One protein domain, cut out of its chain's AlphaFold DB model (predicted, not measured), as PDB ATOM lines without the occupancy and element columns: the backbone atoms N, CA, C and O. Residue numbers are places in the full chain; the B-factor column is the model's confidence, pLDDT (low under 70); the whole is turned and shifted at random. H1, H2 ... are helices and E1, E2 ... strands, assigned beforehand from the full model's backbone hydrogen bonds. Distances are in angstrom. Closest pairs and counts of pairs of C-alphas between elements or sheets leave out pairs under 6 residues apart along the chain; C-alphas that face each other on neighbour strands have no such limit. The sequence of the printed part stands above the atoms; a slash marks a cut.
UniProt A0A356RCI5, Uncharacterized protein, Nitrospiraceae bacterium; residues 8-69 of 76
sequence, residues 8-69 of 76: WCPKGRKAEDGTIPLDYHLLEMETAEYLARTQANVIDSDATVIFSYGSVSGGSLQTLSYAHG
ATOM      1  N   TRP A   8      -3.839 -29.682  97.189       95.75
ATOM      2  CA  TRP A   8      -3.760 -30.931  96.429       95.75
ATOM      3  C   TRP A   8      -2.642 -31.864  96.927       95.75
ATOM      4  O   TRP A   8      -1.540 -31.426  97.285       95.75
ATOM      5  N   CYS A   9      -2.886 -33.174  96.870       96.25
ATOM      6  CA  CYS A   9      -1.911 -34.240  97.114       96.25
ATOM      7  C   CYS A   9      -1.923 -35.298  95.993       96.25
ATOM      8  O   CYS A   9      -2.869 -35.356  95.210       96.25
ATOM      9  N   PRO A  10      -0.876 -36.134  95.859       96.69
ATOM     10  CA  PRO A  10      -0.865 -37.193  94.852       96.69
ATOM     11  C   PRO A  10      -1.950 -38.241  95.125       96.69
ATOM     12  O   PRO A  10      -2.314 -38.472  96.280       96.69
ATOM     13  N   LYS A  11      -2.393 -38.944  94.078       96.81
ATOM     14  CA  LYS A  11      -3.289 -40.103  94.197       96.81
ATOM     15  C   LYS A  11      -2.767 -41.116  95.214       96.81
ATOM     16  O   LYS A  11      -1.579 -41.450  95.220       96.81
ATOM     17  N   GLY A  12      -3.667 -41.632  96.042       96.25
ATOM     18  CA  GLY A  12      -3.358 -42.501  97.173       96.25
ATOM     19  C   GLY A  12      -2.750 -41.753  98.359       96.25
ATOM     20  O   GLY A  12      -2.189 -42.395  99.240       96.25
ATOM     21  N   ARG A  13      -2.821 -40.412  98.368       96.31
ATOM     22  CA  ARG A  13      -2.277 -39.531  99.413       96.31
ATOM     23  C   ARG A  13      -0.795 -39.803  99.706       96.31
ATOM     24  O   ARG A  13      -0.391 -39.828 100.863       96.31
ATOM     25  N   LYS A  14       0.013 -40.038  98.666       95.75
ATOM     26  CA  LYS A  14       1.435 -40.388  98.819       95.75
ATOM     27  C   LYS A  14       2.270 -39.218  99.346       95.75
ATOM     28  O   LYS A  14       2.162 -38.093  98.854       95.75
ATOM     29  N   ALA A  15       3.163 -39.535 100.267       93.62
ATOM     30  CA  ALA A  15       4.257 -38.720 100.766       93.62
ATOM     31  C   ALA A  15       5.536 -39.576 100.858       93.62
ATOM     32  O   ALA A  15       5.501 -40.799 100.693       93.62
ATOM     33  N   GLU A  16       6.681 -38.933 101.080       91.38
ATOM     34  CA  GLU A  16       7.986 -39.611 101.177       91.38
ATOM     35  C   GLU A  16       8.063 -40.573 102.373       91.38
ATOM     36  O   GLU A  16       8.752 -41.588 102.311       91.38
ATOM     37  N   ASP A  17       7.315 -40.276 103.434       94.38
ATOM     38  CA  ASP A  17       7.217 -41.032 104.682       94.38
ATOM     39  C   ASP A  17       5.996 -41.969 104.741       94.38
ATOM     40  O   ASP A  17       5.766 -42.627 105.755       94.38
ATOM     41  N   GLY A  18       5.234 -42.080 103.649       94.50
ATOM     42  CA  GLY A  18       4.088 -42.979 103.538       94.50
ATOM     43  C   GLY A  18       2.807 -42.265 103.119       94.50
ATOM     44  O   GLY A  18       2.803 -41.456 102.197       94.50
ATOM     45  N   THR A  19       1.687 -42.620 103.741       97.38
ATOM     46  CA  THR A  19       0.367 -42.073 103.395       97.38
ATOM     47  C   THR A  19       0.041 -40.870 104.274       97.38
ATOM     48  O   THR A  19       0.098 -40.965 105.498       97.38
ATOM     49  N   ILE A  20      -0.377 -39.757 103.669       96.06
ATOM     50  CA  ILE A  20      -0.799 -38.555 104.396       96.06
ATOM     51  C   ILE A  20      -2.067 -38.875 105.220       96.06
ATOM     52  O   ILE A  20      -3.069 -39.303 104.629       96.06
ATOM     53  N   PRO A  21      -2.080 -38.619 106.545       96.00
ATOM     54  CA  PRO A  21      -3.233 -38.867 107.417       96.00
ATOM     55  C   PRO A  21      -4.523 -38.193 106.944       96.00
ATOM     56  O   PRO A  21      -4.485 -37.146 106.295       96.00
ATOM     57  N   LEU A  22      -5.677 -38.772 107.277       93.69
ATOM     58  CA  LEU A  22      -6.987 -38.275 106.830       93.69
ATOM     59  C   LEU A  22      -7.401 -36.949 107.484       93.69
ATOM     60  O   LEU A  22      -8.228 -36.242 106.916       93.69
ATOM     61  N   ASP A  23      -6.786 -36.576 108.609       94.31
ATOM     62  CA  ASP A  23      -7.037 -35.298 109.292       94.31
ATOM     63  C   ASP A  23      -6.640 -34.081 108.435       94.31
ATOM     64  O   ASP A  23      -7.127 -32.970 108.640       94.31
ATOM     65  N   TYR A  24      -5.783 -34.283 107.428       92.56
ATOM     66  CA  TYR A  24      -5.451 -33.253 106.450       92.56
ATOM     67  C   TYR A  24      -6.518 -33.177 105.350       92.56
ATOM     68  O   TYR A  24      -6.631 -34.073 104.504       92.56
ATOM     69  N   HIS A  25      -7.252 -32.063 105.312       92.75
ATOM     70  CA  HIS A  25      -8.253 -31.762 104.285       92.75
ATOM     71  C   HIS A  25      -7.591 -31.438 102.933       92.75
ATOM     72  O   HIS A  25      -7.307 -30.279 102.622       92.75
ATOM     73  N   LEU A  26      -7.333 -32.476 102.136       93.75
ATOM     74  CA  LEU A  26      -6.638 -32.405 100.846       93.75
ATOM     75  C   LEU A  26      -7.480 -33.033  99.734       93.75
ATOM     76  O   LEU A  26      -8.188 -34.011  99.985       93.75
ATOM     77  N   LEU A  27      -7.346 -32.514  98.514       94.81
ATOM     78  CA  LEU A  27      -7.855 -33.145  97.294       94.81
ATOM     79  C   LEU A  27      -6.788 -34.033  96.665       94.81
ATOM     80  O   LEU A  27      -5.634 -33.633  96.540       94.81
ATOM     81  N   GLU A  28      -7.178 -35.223  96.225       95.69
ATOM     82  CA  GLU A  28      -6.281 -36.098  95.476       95.69
ATOM     83  C   GLU A  28      -6.264 -35.726  93.993       95.69
ATOM     84  O   GLU A  28      -7.307 -35.555  93.362       95.69
ATOM     85  N   MET A  29      -5.064 -35.659  93.422       96.00
ATOM     86  CA  MET A  29      -4.869 -35.661  91.977       96.00
ATOM     87  C   MET A  29      -5.308 -37.010  91.388       96.00
ATOM     88  O   MET A  29      -5.235 -38.050  92.042       96.00
ATOM     89  N   GLU A  30      -5.637 -37.040  90.098       95.06
ATOM     90  CA  GLU A  30      -5.903 -38.296  89.376       95.06
ATOM     91  C   GLU A  30      -4.651 -39.179  89.204       95.06
ATOM     92  O   GLU A  30      -4.745 -40.367  88.877       95.06
ATOM     93  N   THR A  31      -3.467 -38.608  89.448       95.00
ATOM     94  CA  THR A  31      -2.160 -39.247  89.285       95.00
ATOM     95  C   THR A  31      -1.357 -39.268  90.586       95.00
ATOM     96  O   THR A  31      -1.471 -38.380  91.430       95.00
ATOM     97  N   ALA A  32      -0.515 -40.291  90.737       94.06
ATOM     98  CA  ALA A  32       0.416 -40.444  91.854       94.06
ATOM     99  C   ALA A  32       1.724 -39.645  91.670       94.06
ATOM    100  O   ALA A  32       2.597 -39.700  92.539       94.06
ATOM    101  N   GLU A  33       1.873 -38.931  90.549       92.62
ATOM    102  CA  GLU A  33       3.050 -38.119  90.232       92.62
ATOM    103  C   GLU A  33       3.157 -36.879  91.131       92.62
ATOM    104  O   GLU A  33       2.235 -36.063  91.222       92.62
ATOM    105  N   TYR A  34       4.320 -36.686  91.756       88.94
ATOM    106  CA  TYR A  34       4.538 -35.596  92.714       88.94
ATOM    107  C   TYR A  34       4.498 -34.201  92.090       88.94
ATOM    108  O   TYR A  34       4.080 -33.250  92.748       88.94
ATOM    109  N   LEU A  35       4.919 -34.049  90.833       91.50
ATOM    110  CA  LEU A  35       4.929 -32.734  90.187       91.50
ATOM    111  C   LEU A  35       3.519 -32.211  89.907       91.50
ATOM    112  O   LEU A  35       3.298 -31.006  90.004       91.50
ATOM    113  N   ALA A  36       2.559 -33.102  89.645       92.94
ATOM    114  CA  ALA A  36       1.190 -32.723  89.313       92.94
ATOM    115  C   ALA A  36       0.522 -31.944  90.460       92.94
ATOM    116  O   ALA A  36      -0.016 -30.862  90.236       92.94
ATOM    117  N   ARG A  37       0.628 -32.436  91.705       94.75
ATOM    118  CA  ARG A  37       0.071 -31.730  92.876       94.75
ATOM    119  C   ARG A  37       0.790 -30.410  93.149       94.75
ATOM    120  O   ARG A  37       0.168 -29.445  93.572       94.75
ATOM    121  N   THR A  38       2.107 -30.363  92.931       94.38
ATOM    122  CA  THR A  38       2.908 -29.149  93.146       94.38
ATOM    123  C   THR A  38       2.487 -28.060  92.169       94.38
ATOM    124  O   THR A  38       2.297 -26.920  92.572       94.38
ATOM    125  N   GLN A  39       2.282 -28.419  90.902       93.81
ATOM    126  CA  GLN A  39       1.772 -27.501  89.893       93.81
ATOM    127  C   GLN A  39       0.355 -27.018  90.223       93.81
ATOM    128  O   GLN A  39       0.116 -25.815  90.178       93.81
ATOM    129  N   ALA A  40      -0.559 -27.920  90.601       93.81
ATOM    130  CA  ALA A  40      -1.923 -27.552  90.991       93.81
ATOM    131  C   ALA A  40      -1.938 -26.586  92.187       93.81
ATOM    132  O   ALA A  40      -2.611 -25.565  92.145       93.81
ATOM    133  N   ASN A  41      -1.109 -26.834  93.207       94.38
ATOM    134  CA  ASN A  41      -0.973 -25.934  94.357       94.38
ATOM    135  C   ASN A  41      -0.481 -24.531  93.979       94.38
ATOM    136  O   ASN A  41      -0.887 -23.557  94.606       94.38
ATOM    137  N   VAL A  42       0.388 -24.417  92.972       94.50
ATOM    138  CA  VAL A  42       0.847 -23.115  92.472       94.50
ATOM    139  C   VAL A  42      -0.246 -22.411  91.665       94.50
ATOM    140  O   VAL A  42      -0.430 -21.215  91.832       94.50
ATOM    141  N   ILE A  43      -0.959 -23.133  90.797       92.50
ATOM    142  CA  ILE A  43      -1.972 -22.554  89.898       92.50
ATOM    143  C   ILE A  43      -3.239 -22.133  90.654       92.50
ATOM    144  O   ILE A  43      -3.799 -21.084  90.350       92.50
ATOM    145  N   ASP A  44      -3.673 -22.928  91.633       92.44
ATOM    146  CA  ASP A  44      -4.919 -22.700  92.375       92.44
ATOM    147  C   ASP A  44      -4.743 -21.763  93.583       92.44
ATOM    148  O   ASP A  44      -5.684 -21.555  94.349       92.44
ATOM    149  N   SER A  45      -3.544 -21.207  93.781       90.44
ATOM    150  CA  SER A  45      -3.264 -20.226  94.832       90.44
ATOM    151  C   SER A  45      -3.024 -18.836  94.250       90.44
ATOM    152  O   SER A  45      -2.509 -18.680  93.147       90.44
ATOM    153  N   ASP A  46      -3.346 -17.803  95.029       92.50
ATOM    154  CA  ASP A  46      -3.058 -16.418  94.642       92.50
ATOM    155  C   ASP A  46      -1.553 -16.099  94.681       92.50
ATOM    156  O   ASP A  46      -1.069 -15.209  93.979       92.50
ATOM    157  N   ALA A  47      -0.800 -16.802  95.534       92.62
ATOM    158  CA  ALA A  47       0.633 -16.612  95.705       92.62
ATOM    159  C   ALA A  47       1.317 -17.877  96.240       92.62
ATOM    160  O   ALA A  47       0.763 -18.620  97.048       92.62
ATOM    161  N   THR A  48       2.580 -18.068  95.851       94.56
ATOM    162  CA  THR A  48       3.445 -19.148  96.339       94.56
ATOM    163  C   THR A  48       4.630 -18.569  97.111       94.56
ATOM    164  O   THR A  48       5.343 -17.705  96.603       94.56
ATOM    165  N   VAL A  49       4.881 -19.081  98.319       95.44
ATOM    166  CA  VAL A  49       6.065 -18.749  99.128       95.44
ATOM    167  C   VAL A  49       6.961 -19.982  99.228       95.44
ATOM    168  O   VAL A  49       6.493 -21.061  99.583       95.44
ATOM    169  N   ILE A  50       8.251 -19.828  98.918       94.81
ATOM    170  CA  ILE A  50       9.243 -20.912  98.958       94.81
ATOM    171  C   ILE A  50      10.263 -20.608 100.054       94.81
ATOM    172  O   ILE A  50      10.922 -19.570 100.021       94.81
ATOM    173  N   PHE A  51      10.422 -21.538 100.995       95.88
ATOM    174  CA  PHE A  51      11.445 -21.478 102.037       95.88
ATOM    175  C   PHE A  51      12.593 -22.429 101.691       95.88
ATOM    176  O   PHE A  51      12.366 -23.602 101.404       95.88
ATOM    177  N   SER A  52      13.831 -21.931 101.709       94.38
ATOM    178  CA  SER A  52      15.026 -22.723 101.416       94.38
ATOM    179  C   SER A  52      16.226 -22.216 102.212       94.38
ATOM    180  O   SER A  52      16.348 -21.018 102.468       94.38
ATOM    181  N   TYR A  53      17.125 -23.125 102.584       94.88
ATOM    182  CA  TYR A  53      18.439 -22.771 103.108       94.88
ATOM    183  C   TYR A  53      19.427 -22.687 101.940       94.88
ATOM    184  O   TYR A  53      19.901 -23.706 101.443       94.88
ATOM    185  N   GLY A  54      19.725 -21.464 101.498       93.69
ATOM    186  CA  GLY A  54      20.568 -21.208 100.329       93.69
ATOM    187  C   GLY A  54      19.774 -21.149  99.020       93.69
ATOM    188  O   GLY A  54      18.603 -20.772  99.005       93.69
ATOM    189  N   SER A  55      20.434 -21.464  97.905       94.69
ATOM    190  CA  SER A  55      19.815 -21.402  96.578       94.69
ATOM    191  C   SER A  55      18.766 -22.498  96.386       94.69
ATOM    192  O   SER A  55      18.997 -23.663  96.713       94.69
ATOM    193  N   VAL A  56      17.634 -22.142  95.773       94.88
ATOM    194  CA  VAL A  56      16.581 -23.106  95.425       94.88
ATOM    195  C   VAL A  56      17.090 -24.155  94.431       94.88
ATOM    196  O   VAL A  56      17.768 -23.839  93.454       94.88
ATOM    197  N   SER A  57      16.742 -25.417  94.665       92.56
ATOM    198  CA  SER A  57      17.128 -26.551  93.819       92.56
ATOM    199  C   SER A  57      16.034 -27.626  93.796       92.56
ATOM    200  O   SER A  57      15.033 -27.526  94.514       92.56
ATOM    201  N   GLY A  58      16.182 -28.631  92.924       90.75
ATOM    202  CA  GLY A  58      15.260 -29.770  92.824       90.75
ATOM    203  C   GLY A  58      13.790 -29.356  92.669       90.75
ATOM    204  O   GLY A  58      13.459 -28.464  91.887       90.75
ATOM    205  N   GLY A  59      12.902 -29.978  93.452       90.06
ATOM    206  CA  GLY A  59      11.460 -29.692  93.423       90.06
ATOM    207  C   GLY A  59      11.091 -28.243  93.777       90.06
ATOM    208  O   GLY A  59      10.103 -27.721  93.259       90.06
ATOM    209  N   SER A  60      11.904 -27.550  94.581       93.38
ATOM    210  CA  SER A  60      11.681 -26.128  94.890       93.38
ATOM    211  C   SER A  60      11.946 -25.242  93.673       93.38
ATOM    212  O   SER A  60      11.175 -24.327  93.397       93.38
ATOM    213  N   LEU A  61      12.991 -25.545  92.895       93.94
ATOM    214  CA  LEU A  61      13.263 -24.846  91.637       93.94
ATOM    215  C   LEU A  61      12.143 -25.085  90.613       93.94
ATOM    216  O   LEU A  61      11.733 -24.156  89.920       93.94
ATOM    217  N   GLN A  62      11.595 -26.302  90.563       92.94
ATOM    218  CA  GLN A  62      10.446 -26.608  89.708       92.94
ATOM    219  C   GLN A  62       9.192 -25.823  90.130       92.94
ATOM    220  O   GLN A  62       8.499 -25.265  89.282       92.94
ATOM    221  N   THR A  63       8.937 -25.716  91.438       94.31
ATOM    222  CA  THR A  63       7.846 -24.899  92.001       94.31
ATOM    223  C   THR A  63       7.993 -23.430  91.599       94.31
ATOM    224  O   THR A  63       7.035 -22.812  91.142       94.31
ATOM    225  N   LEU A  64       9.214 -22.890  91.687       94.56
ATOM    226  CA  LEU A  64       9.523 -21.531  91.247       94.56
ATOM    227  C   LEU A  64       9.274 -21.351  89.740       94.56
ATOM    228  O   LEU A  64       8.730 -20.332  89.320       94.56
ATOM    229  N   SER A  65       9.629 -22.348  88.922       94.00
ATOM    230  CA  SER A  65       9.346 -22.336  87.482       94.00
ATOM    231  C   SER A  65       7.845 -22.221  87.208       94.00
ATOM    232  O   SER A  65       7.435 -21.358  86.428       94.00
ATOM    233  N   TYR A  66       7.019 -23.023  87.890       94.12
ATOM    234  CA  TYR A  66       5.562 -22.948  87.766       94.12
ATOM    235  C   TYR A  66       5.013 -21.585  88.193       94.12
ATOM    236  O   TYR A  66       4.195 -21.021  87.471       94.12
ATOM    237  N   ALA A  67       5.501 -21.019  89.302       93.50
ATOM    238  CA  ALA A  67       5.043 -19.720  89.804       93.50
ATOM    239  C   ALA A  67       5.372 -18.571  88.834       93.50
ATOM    240  O   ALA A  67       4.621 -17.608  88.717       93.50
ATOM    241  N   HIS A  68       6.461 -18.694  88.070       92.12
ATOM    242  CA  HIS A  68       6.798 -17.773  86.982       92.12
ATOM    243  C   HIS A  68       6.056 -18.056  85.662       92.12
ATOM    244  O   HIS A  68       6.393 -17.460  84.638       92.12
ATOM    245  N   GLY A  69       5.090 -18.978  85.644       83.25
ATOM    246  CA  GLY A  69       4.344 -19.375  84.443       83.25
ATOM    247  C   GLY A  69       5.157 -20.206  83.446       83.25
ATOM    248  O   GLY A  69       4.720 -20.441  82.321       83.25
TER     249      GLY A  69
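What this domain is: This is residues 8 to 69 of the 76 residues of an uncharacterized protein of Nitrospiraceae bacterium (UniProt A0A356RCI5). Little regular structure is present: two short helices, H1 and H2, lie side by side, with the looped residues 8 to 25 and short strand E1 towards one end and the loop of residues 44 to 57 joining the helices. The printed part has 62 residues, ordered E1, H1, H2; the class is mostly helix, with only 23 residues in named elements. It is only just compact, close to loose, with a radius of gyration of the C-alphas of 12.3 A and spans of 32 by 23 by 20 A.

How they stand to each other: Residues 8 to 9 pair, parallel, with residues 27 to 28 of E1, residues 26 to 28, which pairs with no named strand. H1, residues 34 to 43, is only just apart from E1, the closest C-alphas being 8.1 A apart. H2, residues 58 to 67, touches H1; their closest C-alphas, of Val 42 and Ala 67, are 6.0 A apart. They run the same way at a shallow tilt of 30 degrees. E1 and H2 are apart. Every O i to N i+4 pair is within hydrogen-bond range in H2, and 5 of 6 in H1.

Where its parts are: E1 begins at C-alpha 26, (-6.638, -32.405, 100.846), and is 6.5 A long. H1 measures 14.8 A. H2 measures 14.6 A and ends at C-alpha 67, (5.043, -19.720, 89.804).

The domain as a whole: The C-alphas farthest apart, of Glu 30 and Gly 54, are 33.4 A apart. The printed part has no cut; the link from H1 to H2 is long. No printed residue is under 70 in pLDDT.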